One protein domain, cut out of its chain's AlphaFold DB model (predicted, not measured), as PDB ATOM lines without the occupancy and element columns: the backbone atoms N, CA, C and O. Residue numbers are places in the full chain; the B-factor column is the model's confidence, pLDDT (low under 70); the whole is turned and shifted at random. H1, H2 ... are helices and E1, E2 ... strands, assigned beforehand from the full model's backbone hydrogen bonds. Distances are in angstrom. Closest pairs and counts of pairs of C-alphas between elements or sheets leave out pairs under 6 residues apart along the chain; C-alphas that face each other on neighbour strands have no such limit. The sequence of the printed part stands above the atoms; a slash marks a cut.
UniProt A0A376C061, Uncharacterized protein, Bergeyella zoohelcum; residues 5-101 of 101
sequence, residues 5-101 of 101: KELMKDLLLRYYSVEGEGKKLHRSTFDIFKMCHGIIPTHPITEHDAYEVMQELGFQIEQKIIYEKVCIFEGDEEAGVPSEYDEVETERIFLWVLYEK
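What this domain is: This is residues 5 to 101 of the 101 residues of an uncharacterized protein of Bergeyella zoohelcum (UniProt A0A376C061). A long twisted hairpin, E2 and E3, makes an arm; E1, H1, H2 and H3 form a small head at its base. The 97 printed residues, class mixed, run H1 E1 H2 H3 E2 E3; the antiparallel sheet is E1 E3 E2. It is extended: radius of gyration of the C-alphas 19.9 A, spans 67 by 31 by 20 A.

How they stand to each other: Find E3, residues 84 to 100, which bends by 93 degrees at residue 96. Its neighbour E2, residues 60 to 73, has N 64 2.8 A from O 93; E1, residues 24 to 27, has N 25 2.8 A from O 98. H3, residues 47 to 56, touches H2, residues 29 to 38, closest C-alphas 50 and 33, 5.3 A, and H1, residues 5 to 15, closest 53 and 9, 6.4 A. H2 has 4 of 6 O i to N i+4 pairs within hydrogen-bond range.

Where its parts are: Find H1's first C-alpha at (2.631, -31.830, 16.989) and E3's last at (-13.199, -34.788, 4.734).

The domain as a whole: The printed part has no cut; no printed residue is under 70 in pLDDT.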
ATOM      1  N   LYS A   5       2.684 -31.482  18.411       94.00
ATOM      2  CA  LYS A   5       2.631 -31.830  16.989       94.00
ATOM      3  C   LYS A   5       2.066 -33.224  16.742       94.00
ATOM      4  O   LYS A   5       1.303 -33.385  15.799       94.00
ATOM      5  N   GLU A   6       2.346 -34.209  17.596       95.06
ATOM      6  CA  GLU A   6       1.741 -35.547  17.474       95.06
ATOM      7  C   GLU A   6       0.227 -35.487  17.700       95.06
ATOM      8  O   GLU A   6      -0.545 -36.055  16.933       95.06
ATOM      9  N   LEU A   7      -0.227 -34.683  18.667       94.50
ATOM     10  CA  LEU A   7      -1.659 -34.456  18.866       94.50
ATOM     11  C   LEU A   7      -2.298 -33.718  17.677       94.50
ATOM     12  O   LEU A   7      -3.417 -34.045  17.279       94.50
ATOM     13  N   MET A   8      -1.601 -32.736  17.090       96.12
ATOM     14  CA  MET A   8      -2.052 -32.077  15.858       96.12
ATOM     15  C   MET A   8      -2.215 -33.094  14.724       96.12
ATOM     16  O   MET A   8      -3.250 -33.087  14.056       96.12
ATOM     17  N   LYS A   9      -1.232 -33.985  14.537       96.81
ATOM     18  CA  LYS A   9      -1.262 -35.046  13.523       96.81
ATOM     19  C   LYS A   9      -2.452 -35.972  13.705       96.81
ATOM     20  O   LYS A   9      -3.221 -36.168  12.764       96.81
ATOM     21  N   ASP A  10      -2.648 -36.475  14.920       95.88
ATOM     22  CA  ASP A  10      -3.754 -37.372  15.250       95.88
ATOM     23  C   ASP A  10      -5.119 -36.727  14.998       95.88
ATOM     24  O   ASP A  10      -6.021 -37.361  14.446       95.88
ATOM     25  N   LEU A  11      -5.287 -35.459  15.384       95.88
ATOM     26  CA  LEU A  11      -6.530 -34.725  15.157       95.88
ATOM     27  C   LEU A  11      -6.776 -34.486  13.666       95.88
ATOM     28  O   LEU A  11      -7.881 -34.742  13.191       95.88
ATOM     29  N   LEU A  12      -5.762 -34.051  12.914       96.69
ATOM     30  CA  LEU A  12      -5.885 -33.836  11.472       96.69
ATOM     31  C   LEU A  12      -6.249 -35.133  10.749       96.69
ATOM     32  O   LEU A  12      -7.231 -35.160  10.009       96.69
ATOM     33  N   LEU A  13      -5.531 -36.225  11.017       96.25
ATOM     34  CA  LEU A  13      -5.790 -37.522  10.391       96.25
ATOM     35  C   LEU A  13      -7.105 -38.168  10.841       96.25
ATOM     36  O   LEU A  13      -7.611 -39.058  10.156       96.25
ATOM     37  N   ARG A  14      -7.684 -37.756  11.972       96.50
ATOM     38  CA  ARG A  14      -8.999 -38.241  12.409       96.50
ATOM     39  C   ARG A  14     -10.129 -37.713  11.532       96.50
ATOM     40  O   ARG A  14     -11.046 -38.473  11.234       96.50
ATOM     41  N   TYR A  15     -10.064 -36.444  11.137       96.00
ATOM     42  CA  TYR A  15     -11.140 -35.771  10.398       96.00
ATOM     43  C   TYR A  15     -10.856 -35.623   8.903       96.00
ATOM     44  O   TYR A  15     -11.790 -35.470   8.118       96.00
ATOM     45  N   TYR A  16      -9.586 -35.693   8.506       97.31
ATOM     46  CA  TYR A  16      -9.163 -35.474   7.132       97.31
ATOM     47  C   TYR A  16      -8.255 -36.594   6.630       97.31
ATOM     48  O   TYR A  16      -7.558 -37.269   7.393       97.31
ATOM     49  N   SER A  17      -8.258 -36.799   5.318       96.12
ATOM     50  CA  SER A  17      -7.285 -37.618   4.606       96.12
ATOM     51  C   SER A  17      -6.507 -36.796   3.586       96.12
ATOM     52  O   SER A  17      -6.979 -35.778   3.078       96.12
ATOM     53  N   VAL A  18      -5.294 -37.271   3.304       94.94
ATOM     54  CA  VAL A  18      -4.391 -36.727   2.279       94.94
ATOM     55  C   VAL A  18      -4.975 -36.921   0.878       94.94
ATOM     56  O   VAL A  18      -4.847 -36.051   0.024       94.94
ATOM     57  N   GLU A  19      -5.666 -38.041   0.673       91.50
ATOM     58  CA  GLU A  19      -6.339 -38.422  -0.567       91.50
ATOM     59  C   GLU A  19      -7.698 -39.054  -0.226       91.50
ATOM     60  O   GLU A  19      -7.862 -39.637   0.853       91.50
ATOM     61  N   GLY A  20      -8.686 -38.958  -1.119       86.56
ATOM     62  CA  GLY A  20      -9.966 -39.645  -0.941       86.56
ATOM     63  C   GLY A  20     -11.106 -39.121  -1.813       86.56
ATOM     64  O   GLY A  20     -10.959 -38.144  -2.543       86.56
ATOM     65  N   GLU A  21     -12.262 -39.780  -1.705       82.69
ATOM     66  CA  GLU A  21     -13.517 -39.392  -2.378       82.69
ATOM     67  C   GLU A  21     -14.368 -38.412  -1.554       82.69
ATOM     68  O   GLU A  21     -15.423 -37.959  -2.000       82.69
ATOM     69  N   GLY A  22     -13.916 -38.082  -0.342       88.25
ATOM     70  CA  GLY A  22     -14.555 -37.101   0.521       88.25
ATOM     71  C   GLY A  22     -14.581 -35.697  -0.082       88.25
ATOM     72  O   GLY A  22     -13.984 -35.409  -1.124       88.25
ATOM     73  N   LYS A  23     -15.259 -34.768   0.597       94.31
ATOM     74  CA  LYS A  23     -15.321 -33.379   0.136       94.31
ATOM     75  C   LYS A  23     -13.919 -32.765   0.129       94.31
ATOM     76  O   LYS A  23     -13.303 -32.611   1.183       94.31
ATOM     77  N   LYS A  24     -13.449 -32.365  -1.058       95.25
ATOM     78  CA  LYS A  24     -12.182 -31.646  -1.234       95.25
ATOM     79  C   LYS A  24     -12.293 -30.232  -0.668       95.25
ATOM     80  O   LYS A  24     -13.114 -29.424  -1.110       95.25
ATOM     81  N   LEU A  25     -11.435 -29.916   0.287       96.44
ATOM     82  CA  LEU A  25     -11.303 -28.611   0.910       96.44
ATOM     83  C   LEU A  25      -9.938 -28.017   0.597       96.44
ATOM     84  O   LEU A  25      -8.935 -28.719   0.558       96.44
ATOM     85  N   HIS A  26      -9.921 -26.697   0.432       96.75
ATOM     86  CA  HIS A  26      -8.691 -25.922   0.354       96.75
ATOM     87  C   HIS A  26      -8.567 -25.069   1.618       96.75
ATOM     88  O   HIS A  26      -9.542 -24.411   2.014       96.75
ATOM     89  N   ARG A  27      -7.400 -25.096   2.264       97.44
ATOM     90  CA  ARG A  27      -7.113 -24.347   3.495       97.44
ATOM     91  C   ARG A  27      -5.733 -23.714   3.439       97.44
ATOM     92  O   ARG A  27      -4.783 -24.320   2.954       97.44
ATOM     93  N   SER A  28      -5.622 -22.493   3.947       97.56
ATOM     94  CA  SER A  28      -4.317 -21.866   4.143       97.56
ATOM     95  C   SER A  28      -3.629 -22.462   5.372       97.56
ATOM     96  O   SER A  28      -4.290 -23.026   6.245       97.56
ATOM     97  N   THR A  29      -2.310 -22.306   5.487       97.94
ATOM     98  CA  THR A  29      -1.579 -22.674   6.714       97.94
ATOM     99  C   THR A  29      -2.160 -21.977   7.947       97.94
ATOM    100  O   THR A  29      -2.282 -22.591   9.003       97.94
ATOM    101  N   PHE A  30      -2.595 -20.725   7.800       97.75
ATOM    102  CA  PHE A  30      -3.244 -19.967   8.863       97.75
ATOM    103  C   PHE A  30      -4.579 -20.580   9.309       97.75
ATOM    104  O   PHE A  30      -4.882 -20.609  10.502       97.75
ATOM    105  N   ASP A  31      -5.373 -21.113   8.376       97.69
ATOM    106  CA  ASP A  31      -6.610 -21.816   8.727       97.69
ATOM    107  C   ASP A  31      -6.314 -23.106   9.498       97.69
ATOM    108  O   ASP A  31      -6.971 -23.376  10.501       97.69
ATOM    109  N   ILE A  32      -5.297 -23.870   9.077       97.75
ATOM    110  CA  ILE A  32      -4.850 -25.072   9.799       97.75
ATOM    111  C   ILE A  32      -4.369 -24.703  11.207       97.75
ATOM    112  O   ILE A  32      -4.789 -25.316  12.185       97.75
ATOM    113  N   PHE A  33      -3.561 -23.650  11.333       97.31
ATOM    114  CA  PHE A  33      -3.111 -23.123  12.618       97.31
ATOM    115  C   PHE A  33      -4.287 -22.772  13.547       97.31
ATOM    116  O   PHE A  33      -4.317 -23.200  14.702       97.31
ATOM    117  N   LYS A  34      -5.312 -22.082  13.031       97.00
ATOM    118  CA  LYS A  34      -6.530 -21.764  13.793       97.00
ATOM    119  C   LYS A  34      -7.288 -22.999  14.267       97.00
ATOM    120  O   LYS A  34      -7.845 -22.981  15.364       97.00
ATOM    121  N   MET A  35      -7.318 -24.069  13.471       95.69
ATOM    122  CA  MET A  35      -7.958 -25.330  13.865       95.69
ATOM    123  C   MET A  35      -7.280 -25.960  15.092       95.69
ATOM    124  O   MET A  35      -7.930 -26.671  15.855       95.69
ATOM    125  N   CYS A  36      -6.005 -25.646  15.335       94.06
ATOM    126  CA  CYS A  36      -5.231 -26.147  16.468       94.06
ATOM    127  C   CYS A  36      -5.375 -25.309  17.753       94.06
ATOM    128  O   CYS A  36      -4.808 -25.686  18.775       94.06
ATOM    129  N   HIS A  37      -6.160 -24.224  17.766       91.31
ATOM    130  CA  HIS A  37      -6.331 -23.364  18.952       91.31
ATOM    131  C   HIS A  37      -6.950 -24.068  20.178       91.31
ATOM    132  O   HIS A  37      -6.883 -23.538  21.284       91.31
ATOM    133  N   GLY A  38      -7.564 -25.243  20.001       91.69
ATOM    134  CA  GLY A  38      -8.064 -26.067  21.107       91.69
ATOM    135  C   GLY A  38      -6.989 -26.904  21.814       91.69
ATOM    136  O   GLY A  38      -7.279 -27.526  22.834       91.69
ATOM    137  N   ILE A  39      -5.768 -26.952  21.277       93.19
ATOM    138  CA  ILE A  39      -4.647 -27.700  21.847       93.19
ATOM    139  C   ILE A  39      -3.960 -26.832  22.906       93.19
ATOM    140  O   ILE A  39      -3.734 -25.645  22.686       93.19
ATOM    141  N   ILE A  40      -3.612 -27.429  24.051       91.56
ATOM    142  CA  ILE A  40      -2.848 -26.770  25.120       91.56
ATOM    143  C   ILE A  40      -1.397 -27.264  25.044       91.56
ATOM    144  O   ILE A  40      -1.087 -28.327  25.586       91.56
ATOM    145  N   PRO A  41      -0.507 -26.542  24.345       89.50
ATOM    146  CA  PRO A  41       0.874 -26.959  24.168       89.50
ATOM    147  C   PRO A  41       1.752 -26.497  25.341       89.50
ATOM    148  O   PRO A  41       1.386 -25.617  26.122       89.50
ATOM    149  N   THR A  42       2.961 -27.045  25.440       87.88
ATOM    150  CA  THR A  42       3.974 -26.557  26.394       87.88
ATOM    151  C   THR A  42       4.695 -25.295  25.921       87.88
ATOM    152  O   THR A  42       5.238 -24.561  26.741       87.88
ATOM    153  N   HIS A  43       4.651 -25.018  24.616       88.81
ATOM    154  CA  HIS A  43       5.137 -23.798  23.972       88.81
ATOM    155  C   HIS A  43       4.080 -23.309  22.977       88.81
ATOM    156  O   HIS A  43       3.362 -24.143  22.437       88.81
ATOM    157  N   PRO A  44       3.958 -22.001  22.704       90.88
ATOM    158  CA  PRO A  44       2.972 -21.504  21.748       90.88
ATOM    159  C   PRO A  44       3.092 -22.191  20.382       90.88
ATOM    160  O   PRO A  44       4.180 -22.224  19.813       90.88
ATOM    161  N   ILE A  45       1.973 -22.707  19.866       93.75
ATOM    162  CA  ILE A  45       1.892 -23.208  18.488       93.75
ATOM    163  C   ILE A  45       2.030 -22.012  17.547       93.75
ATOM    164  O   ILE A  45       1.443 -20.952  17.786       93.75
ATOM    165  N   THR A  46       2.782 -22.189  16.470       95.06
ATOM    166  CA  THR A  46       2.972 -21.197  15.414       95.06
ATOM    167  C   THR A  46       2.399 -21.685  14.083       95.06
ATOM    168  O   THR A  46       2.137 -22.872  13.887       95.06
ATOM    169  N   GLU A  47       2.239 -20.776  13.120       96.19
ATOM    170  CA  GLU A  47       1.894 -21.155  11.742       96.19
ATOM    171  C   GLU A  47       2.952 -22.073  11.110       96.19
ATOM    172  O   GLU A  47       2.618 -22.926  10.289       96.19
ATOM    173  N   HIS A  48       4.217 -21.941  11.519       96.69
ATOM    174  CA  HIS A  48       5.287 -22.817  11.053       96.69
ATOM    175  C   HIS A  48       5.083 -24.261  11.524       96.69
ATOM    176  O   HIS A  48       5.245 -25.183  10.733       96.69
ATOM    177  N   ASP A  49       4.625 -24.461  12.761       96.00
ATOM    178  CA  ASP A  49       4.328 -25.800  13.281       96.00
ATOM    179  C   ASP A  49       3.176 -26.460  12.513       96.00
ATOM    180  O   ASP A  49       3.237 -27.646  12.195       96.00
ATOM    181  N   ALA A  50       2.140 -25.688  12.160       97.12
ATOM    182  CA  ALA A  50       1.057 -26.172  11.306       97.12
ATOM    183  C   ALA A  50       1.566 -26.560   9.908       97.12
ATOM    184  O   ALA A  50       1.172 -27.596   9.377       97.12
ATOM    185  N   TYR A  51       2.465 -25.759   9.327       97.88
ATOM    186  CA  TYR A  51       3.101 -26.069   8.048       97.88
ATOM    187  C   TYR A  51       3.918 -27.370   8.105       97.88
ATOM    188  O   TYR A  51       3.744 -28.232   7.243       97.88
ATOM    189  N   GLU A  52       4.772 -27.534   9.120       97.81
ATOM    190  CA  GLU A  52       5.590 -28.740   9.302       97.81
ATOM    191  C   GLU A  52       4.726 -29.988   9.477       97.81
ATOM    192  O   GLU A  52       4.942 -30.982   8.791       97.81
ATOM    193  N   VAL A  53       3.687 -29.920  10.317       97.38
ATOM    194  CA  VAL A  53       2.760 -31.042  10.516       97.38
ATOM    195  C   VAL A  53       2.086 -31.444   9.203       97.38
ATOM    196  O   VAL A  53       2.028 -32.627   8.880       97.38
ATOM    197  N   MET A  54       1.604 -30.481   8.414       98.12
ATOM    198  CA  MET A  54       0.967 -30.780   7.127       98.12
ATOM    199  C   MET A  54       1.948 -31.412   6.125       98.12
ATOM    200  O   MET A  54       1.566 -32.353   5.426       98.12
ATOM    201  N   GLN A  55       3.206 -30.947   6.087       98.00
ATOM    202  CA  GLN A  55       4.272 -31.565   5.289       98.00
ATOM    203  C   GLN A  55       4.559 -33.005   5.732       98.00
ATOM    204  O   GLN A  55       4.597 -33.904   4.897       98.00
ATOM    205  N   GLU A  56       4.737 -33.236   7.034       97.75
ATOM    206  CA  GLU A  56       5.068 -34.556   7.586       97.75
ATOM    207  C   GLU A  56       3.959 -35.586   7.350       97.75
ATOM    208  O   GLU A  56       4.239 -36.759   7.107       97.75
ATOM    209  N   LEU A  57       2.701 -35.146   7.379       97.25
ATOM    210  CA  LEU A  57       1.542 -35.982   7.069       97.25
ATOM    211  C   LEU A  57       1.361 -36.248   5.569       97.25
ATOM    212  O   LEU A  57       0.550 -37.095   5.204       97.25
ATOM    213  N   GLY A  58       2.089 -35.540   4.704       97.56
ATOM    214  CA  GLY A  58       2.035 -35.717   3.255       97.56
ATOM    215  C   GLY A  58       0.857 -35.029   2.565       97.56
ATOM    216  O   GLY A  58       0.591 -35.332   1.400       97.56
ATOM    217  N   PHE A  59       0.157 -34.101   3.233       97.62
ATOM    218  CA  PHE A  59      -0.867 -33.283   2.576       97.62
ATOM    219  C   PHE A  59      -0.260 -32.492   1.413       97.62
ATOM    220  O   PHE A  59       0.886 -32.051   1.466       97.62
ATOM    221  N   GLN A  60      -1.033 -32.316   0.344       97.25
ATOM    222  CA  GLN A  60      -0.559 -31.650  -0.868       97.25
ATOM    223  C   GLN A  60      -0.969 -30.180  -0.878       97.25
ATOM    224  O   GLN A  60      -2.002 -29.806  -0.323       97.25
ATOM    225  N   ILE A  61      -0.163 -29.350  -1.537       97.44
ATOM    226  CA  ILE A  61      -0.510 -27.963  -1.843       97.44
ATOM    227  C   ILE A  61      -0.900 -27.892  -3.316       97.44
ATOM    228  O   ILE A  61      -0.138 -28.309  -4.186       97.44
ATOM    229  N   GLU A  62      -2.064 -27.319  -3.600       96.56
ATOM    230  CA  GLU A  62      -2.530 -27.059  -4.960       96.56
ATOM    231  C   GLU A  62      -2.748 -25.566  -5.197       96.56
ATOM    232  O   GLU A  62      -3.039 -24.794  -4.279       96.56
ATOM    233  N   GLN A  63      -2.623 -25.161  -6.461       96.44
ATOM    234  CA  GLN A  63      -3.005 -23.826  -6.892       96.44
ATOM    235  C   GLN A  63      -4.525 -23.753  -7.040       96.44
ATOM    236  O   GLN A  63      -5.120 -24.488  -7.826       96.44
ATOM    237  N   LYS A  64      -5.142 -22.817  -6.327       94.19
ATOM    238  CA  LYS A  64      -6.543 -22.454  -6.486       94.19
ATOM    239  C   LYS A  64      -6.643 -21.107  -7.190       94.19
ATOM    240  O   LYS A  64      -6.034 -20.132  -6.753       94.19
ATOM    241  N   ILE A  65      -7.432 -21.073  -8.258       93.50
ATOM    242  CA  ILE A  65      -7.773 -19.847  -8.975       93.50
ATOM    243  C   ILE A  65      -9.024 -19.245  -8.328       93.50
ATOM    244  O   ILE A  65      -9.998 -19.958  -8.066       93.50
ATOM    245  N   ILE A  66      -8.968 -17.954  -8.019       91.50
ATOM    246  CA  ILE A  66     -10.077 -17.169  -7.485       91.50
ATOM    247  C   ILE A  66     -10.672 -16.360  -8.633       91.50
ATOM    248  O   ILE A  66      -9.946 -15.707  -9.383       91.50
ATOM    249  N   TYR A  67     -11.992 -16.436  -8.757       92.69
ATOM    250  CA  TYR A  67     -12.767 -15.698  -9.743       92.69
ATOM    251  C   TYR A  67     -13.693 -14.732  -9.016       92.69
ATOM    252  O   TYR A  67     -14.306 -15.097  -8.007       92.69
ATOM    253  N   GLU A  68     -13.817 -13.521  -9.543       90.56
ATOM    254  CA  GLU A  68     -14.818 -12.557  -9.104       90.56
ATOM    255  C   GLU A  68     -15.791 -12.261 -10.237       90.56
ATOM    256  O   GLU A  68     -15.431 -12.230 -11.415       90.56
ATOM    257  N   LYS A  69     -17.050 -12.038  -9.861       91.19
ATOM    258  CA  LYS A  69     -18.103 -11.674 -10.797       91.19
ATOM    259  C   LYS A  69     -18.057 -10.165 -11.023       91.19
ATOM    260  O   LYS A  69     -18.446  -9.398 -10.143       91.19
ATOM    261  N   VAL A  70     -17.595  -9.749 -12.194       90.31
ATOM    262  CA  VAL A  70     -17.444  -8.337 -12.565       90.31
ATOM    263  C   VAL A  70     -18.566  -7.950 -13.523       90.31
ATOM    264  O   VAL A  70     -18.897  -8.708 -14.432       90.31
ATOM    265  N   CYS A  71     -19.175  -6.781 -13.316       88.69
ATOM    266  CA  CYS A  71     -20.138  -6.235 -14.269       88.69
ATOM    267  C   CYS A  71     -19.383  -5.740 -15.505       88.69
ATOM    268  O   CYS A  71     -18.552  -4.839 -15.403       88.69
ATOM    269  N   ILE A  72     -19.648  -6.353 -16.656       89.88
ATOM    270  CA  ILE A  72     -19.008  -6.001 -17.932       89.88
ATOM    271  C   ILE A  72     -19.882  -5.069 -18.771       89.88
ATOM    272  O   ILE A  72     -19.388  -4.384 -19.664       89.88
ATOM    273  N   PHE A  73     -21.175  -5.013 -18.455       89.56
ATOM    274  CA  PHE A  73     -22.127  -4.102 -19.057       89.56
ATOM    275  C   PHE A  73     -23.209  -3.775 -18.034       89.56
ATOM    276  O   PHE A  73     -23.889  -4.671 -17.541       89.56
ATOM    277  N   GLU A  74     -23.364  -2.497 -17.698       87.31
ATOM    278  CA  GLU A  74     -24.302  -2.057 -16.657       87.31
ATOM    279  C   GLU A  74     -25.774  -2.225 -17.068       87.31
ATOM    280  O   GLU A  74     -26.646  -2.257 -16.202       87.31
ATOM    281  N   GLY A  75     -26.056  -2.429 -18.358       88.62
ATOM    282  CA  GLY A  75     -27.418  -2.451 -18.882       88.62
ATOM    283  C   GLY A  75     -27.944  -1.049 -19.184       88.62
ATOM    284  O   GLY A  75     -27.238  -0.050 -19.074       88.62
ATOM    285  N   ASP A  76     -29.209  -0.995 -19.578       89.88
ATOM    286  CA  ASP A  76     -29.986   0.230 -19.737       89.88
ATOM    287  C   ASP A  76     -31.388  -0.040 -19.185       89.88
ATOM    288  O   ASP A  76     -32.213  -0.707 -19.813       89.88
ATOM    289  N   GLU A  77     -31.637   0.443 -17.969       83.06
ATOM    290  CA  GLU A  77     -32.890   0.213 -17.250       83.06
ATOM    291  C   GLU A  77     -34.083   0.895 -17.943       83.06
ATOM    292  O   GLU A  77     -35.185   0.343 -17.944       83.06
ATOM    293  N   GLU A  78     -33.869   2.041 -18.605       87.00
ATOM    294  CA  GLU A  78     -34.919   2.755 -19.345       87.00
ATOM    295  C   GLU A  78     -35.310   2.010 -20.629       87.00
ATOM    296  O   GLU A  78     -36.486   1.978 -21.001       87.00
ATOM    297  N   ALA A  79     -34.340   1.362 -21.280       87.50
ATOM    298  CA  ALA A  79     -34.565   0.532 -22.461       87.50
ATOM    299  C   ALA A  79     -34.927  -0.934 -22.138       87.50
ATOM    300  O   ALA A  79     -35.187  -1.716 -23.057       87.50
ATOM    301  N   GLY A  80     -34.963  -1.325 -20.857       89.38
ATOM    302  CA  GLY A  80     -35.242  -2.699 -20.423       89.38
ATOM    303  C   GLY A  80     -34.118  -3.696 -20.731       89.38
ATOM    304  O   GLY A  80     -34.369  -4.898 -20.834       89.38
ATOM    305  N   VAL A  81     -32.890  -3.209 -20.907       91.19
ATOM    306  CA  VAL A  81     -31.703  -4.017 -21.191       91.19
ATOM    307  C   VAL A  81     -31.005  -4.365 -19.866       91.19
ATOM    308  O   VAL A  81     -30.591  -3.459 -19.146       91.19
ATOM    309  N   PRO A  82     -30.858  -5.653 -19.508       91.06
ATOM    310  CA  PRO A  82     -30.268  -6.053 -18.231       91.06
ATOM    311  C   PRO A  82     -28.743  -5.892 -18.209       91.06
ATOM    312  O   PRO A  82     -28.088  -5.910 -19.250       91.06
ATOM    313  N   SER A  83     -28.176  -5.804 -17.003       92.00
ATOM    314  CA  SER A  83     -26.727  -5.837 -16.805       92.00
ATOM    315  C   SER A  83     -26.151  -7.227 -17.095       92.00
ATOM    316  O   SER A  83     -26.729  -8.249 -16.706       92.00
ATOM    317  N   GLU A  84     -24.965  -7.265 -17.694       91.81
ATOM    318  CA  GLU A  84     -24.200  -8.486 -17.938       91.81
ATOM    319  C   GLU A  84     -22.977  -8.549 -17.024       91.81
ATOM    320  O   GLU A  84     -22.344  -7.541 -16.687       91.81
ATOM    321  N   TYR A  85     -22.646  -9.768 -16.613       91.69
ATOM    322  CA  TYR A  85     -21.546 -10.050 -15.707       91.69
ATOM    323  C   TYR A  85     -20.712 -11.194 -16.256       91.69
ATOM    324  O   TYR A  85     -21.271 -12.153 -16.788       91.69
ATOM    325  N   ASP A  86     -19.408 -11.115 -16.033       91.44
ATOM    326  CA  ASP A  86     -18.457 -12.161 -16.387       91.44
ATOM    327  C   ASP A  86     -17.644 -12.593 -15.160       91.44
ATOM    328  O   ASP A  86     -17.530 -11.848 -14.178       91.44
ATOM    329  N   GLU A  87     -17.104 -13.807 -15.202       91.44
ATOM    330  CA  GLU A  87     -16.186 -14.315 -14.185       91.44
ATOM    331  C   GLU A  87     -14.752 -14.026 -14.614       91.44
ATOM    332  O   GLU A  87     -14.211 -14.635 -15.537       91.44
ATOM    333  N   VAL A  88     -14.115 -13.091 -13.915       90.81
ATOM    334  CA  VAL A  88     -12.732 -12.709 -14.188       90.81
ATOM    335  C   VAL A  88     -11.838 -13.357 -13.143       90.81
ATOM    336  O   VAL A  88     -12.100 -13.272 -11.944       90.81
ATOM    337  N   GLU A  89     -10.775 -14.018 -13.599       92.25
ATOM    338  CA  GLU A  89      -9.714 -14.494 -12.717       92.25
ATOM    339  C   GLU A  89      -9.046 -13.295 -12.028       92.25
ATOM    340  O   GLU A  89      -8.490 -12.424 -12.700       92.25
ATOM    341  N   THR A  90      -9.070 -13.265 -10.696       91.06
ATOM    342  CA  THR A  90      -8.493 -12.169  -9.904       91.06
ATOM    343  C   THR A  90      -7.218 -12.568  -9.181       91.06
ATOM    344  O   THR A  90      -6.302 -11.754  -9.057       91.06
ATOM    345  N   GLU A  91      -7.118 -13.818  -8.725       92.88
ATOM    346  CA  GLU A  91      -5.976 -14.279  -7.939       92.88
ATOM    347  C   GLU A  91      -5.682 -15.765  -8.166       92.88
ATOM    348  O   GLU A  91      -6.560 -16.569  -8.485       92.88
ATOM    349  N   ARG A  92      -4.424 -16.153  -7.937       95.44
ATOM    350  CA  ARG A  92      -4.022 -17.551  -7.782       95.44
ATOM    351  C   ARG A  92      -3.295 -17.731  -6.461       95.44
ATOM    352  O   ARG A  92      -2.250 -17.122  -6.248       95.44
ATOM    353  N   ILE A  93      -3.802 -18.623  -5.618       96.50
ATOM    354  CA  ILE A  93      -3.254 -18.885  -4.285       96.50
ATOM    355  C   ILE A  93      -2.908 -20.360  -4.115       96.50
ATOM    356  O   ILE A  93      -3.586 -21.234  -4.651       96.50
ATOM    357  N   PHE A  94      -1.851 -20.647  -3.361       97.50
ATOM    358  CA  PHE A  94      -1.449 -22.009  -3.021       97.50
ATOM    359  C   PHE A  94      -2.041 -22.402  -1.670       97.50
ATOM    360  O   PHE A  94      -1.809 -21.721  -0.670       97.50
ATOM    361  N   LEU A  95      -2.818 -23.483  -1.638       97.88
ATOM    362  CA  LEU A  95      -3.538 -23.933  -0.448       97.88
ATOM    363  C   LEU A  95      -3.350 -25.430  -0.229       97.88
ATOM    364  O   LEU A  95      -3.255 -26.198  -1.185       97.88
ATOM    365  N   TRP A  96      -3.371 -25.841   1.035       98.06
ATOM    366  CA  TRP A  96      -3.428 -27.246   1.408       98.06
ATOM    367  C   TRP A  96      -4.733 -27.864   0.941       98.06
ATOM    368  O   TRP A  96      -5.806 -27.281   1.121       98.06
ATOM    369  N   VAL A  97      -4.630 -29.064   0.390       97.56
ATOM    370  CA  VAL A  97      -5.755 -29.901   0.001       97.56
ATOM    371  C   VAL A  97      -6.043 -30.881   1.121       97.56
ATOM    372  O   VAL A  97      -5.159 -31.625   1.528       97.56
ATOM    373  N   LEU A  98      -7.283 -30.898   1.599       97.38
ATOM    374  CA  LEU A  98      -7.766 -31.848   2.596       97.38
ATOM    375  C   LEU A  98      -9.028 -32.524   2.069       97.38
ATOM    376  O   LEU A  98      -9.862 -31.866   1.448       97.38
ATOM    377  N   TYR A  99      -9.205 -33.807   2.359       97.19
ATOM    378  CA  TYR A  99     -10.436 -34.535   2.062       97.19
ATOM    379  C   TYR A  99     -11.147 -34.873   3.372       97.19
ATOM    380  O   TYR A  99     -10.543 -35.488   4.245       97.19
ATOM    381  N   GLU A 100     -12.398 -34.438   3.545       95.06
ATOM    382  CA  GLU A 100     -13.199 -34.788   4.734       95.06
ATOM    383  C   GLU A 100     -13.501 -36.293   4.773       95.06
ATOM    384  O   GLU A 100     -13.875 -36.869   3.750       95.06
ATOM    385  N   LYS A 101     -13.342 -36.911   5.947       91.75
ATOM    386  CA  LYS A 101     -13.703 -38.313   6.203       91.75
ATOM    387  C   LYS A 101     -15.154 -38.481   6.643       91.75
ATOM    388  O   LYS A 101     -15.681 -37.571   7.321       91.75
TER     389      LYS A 101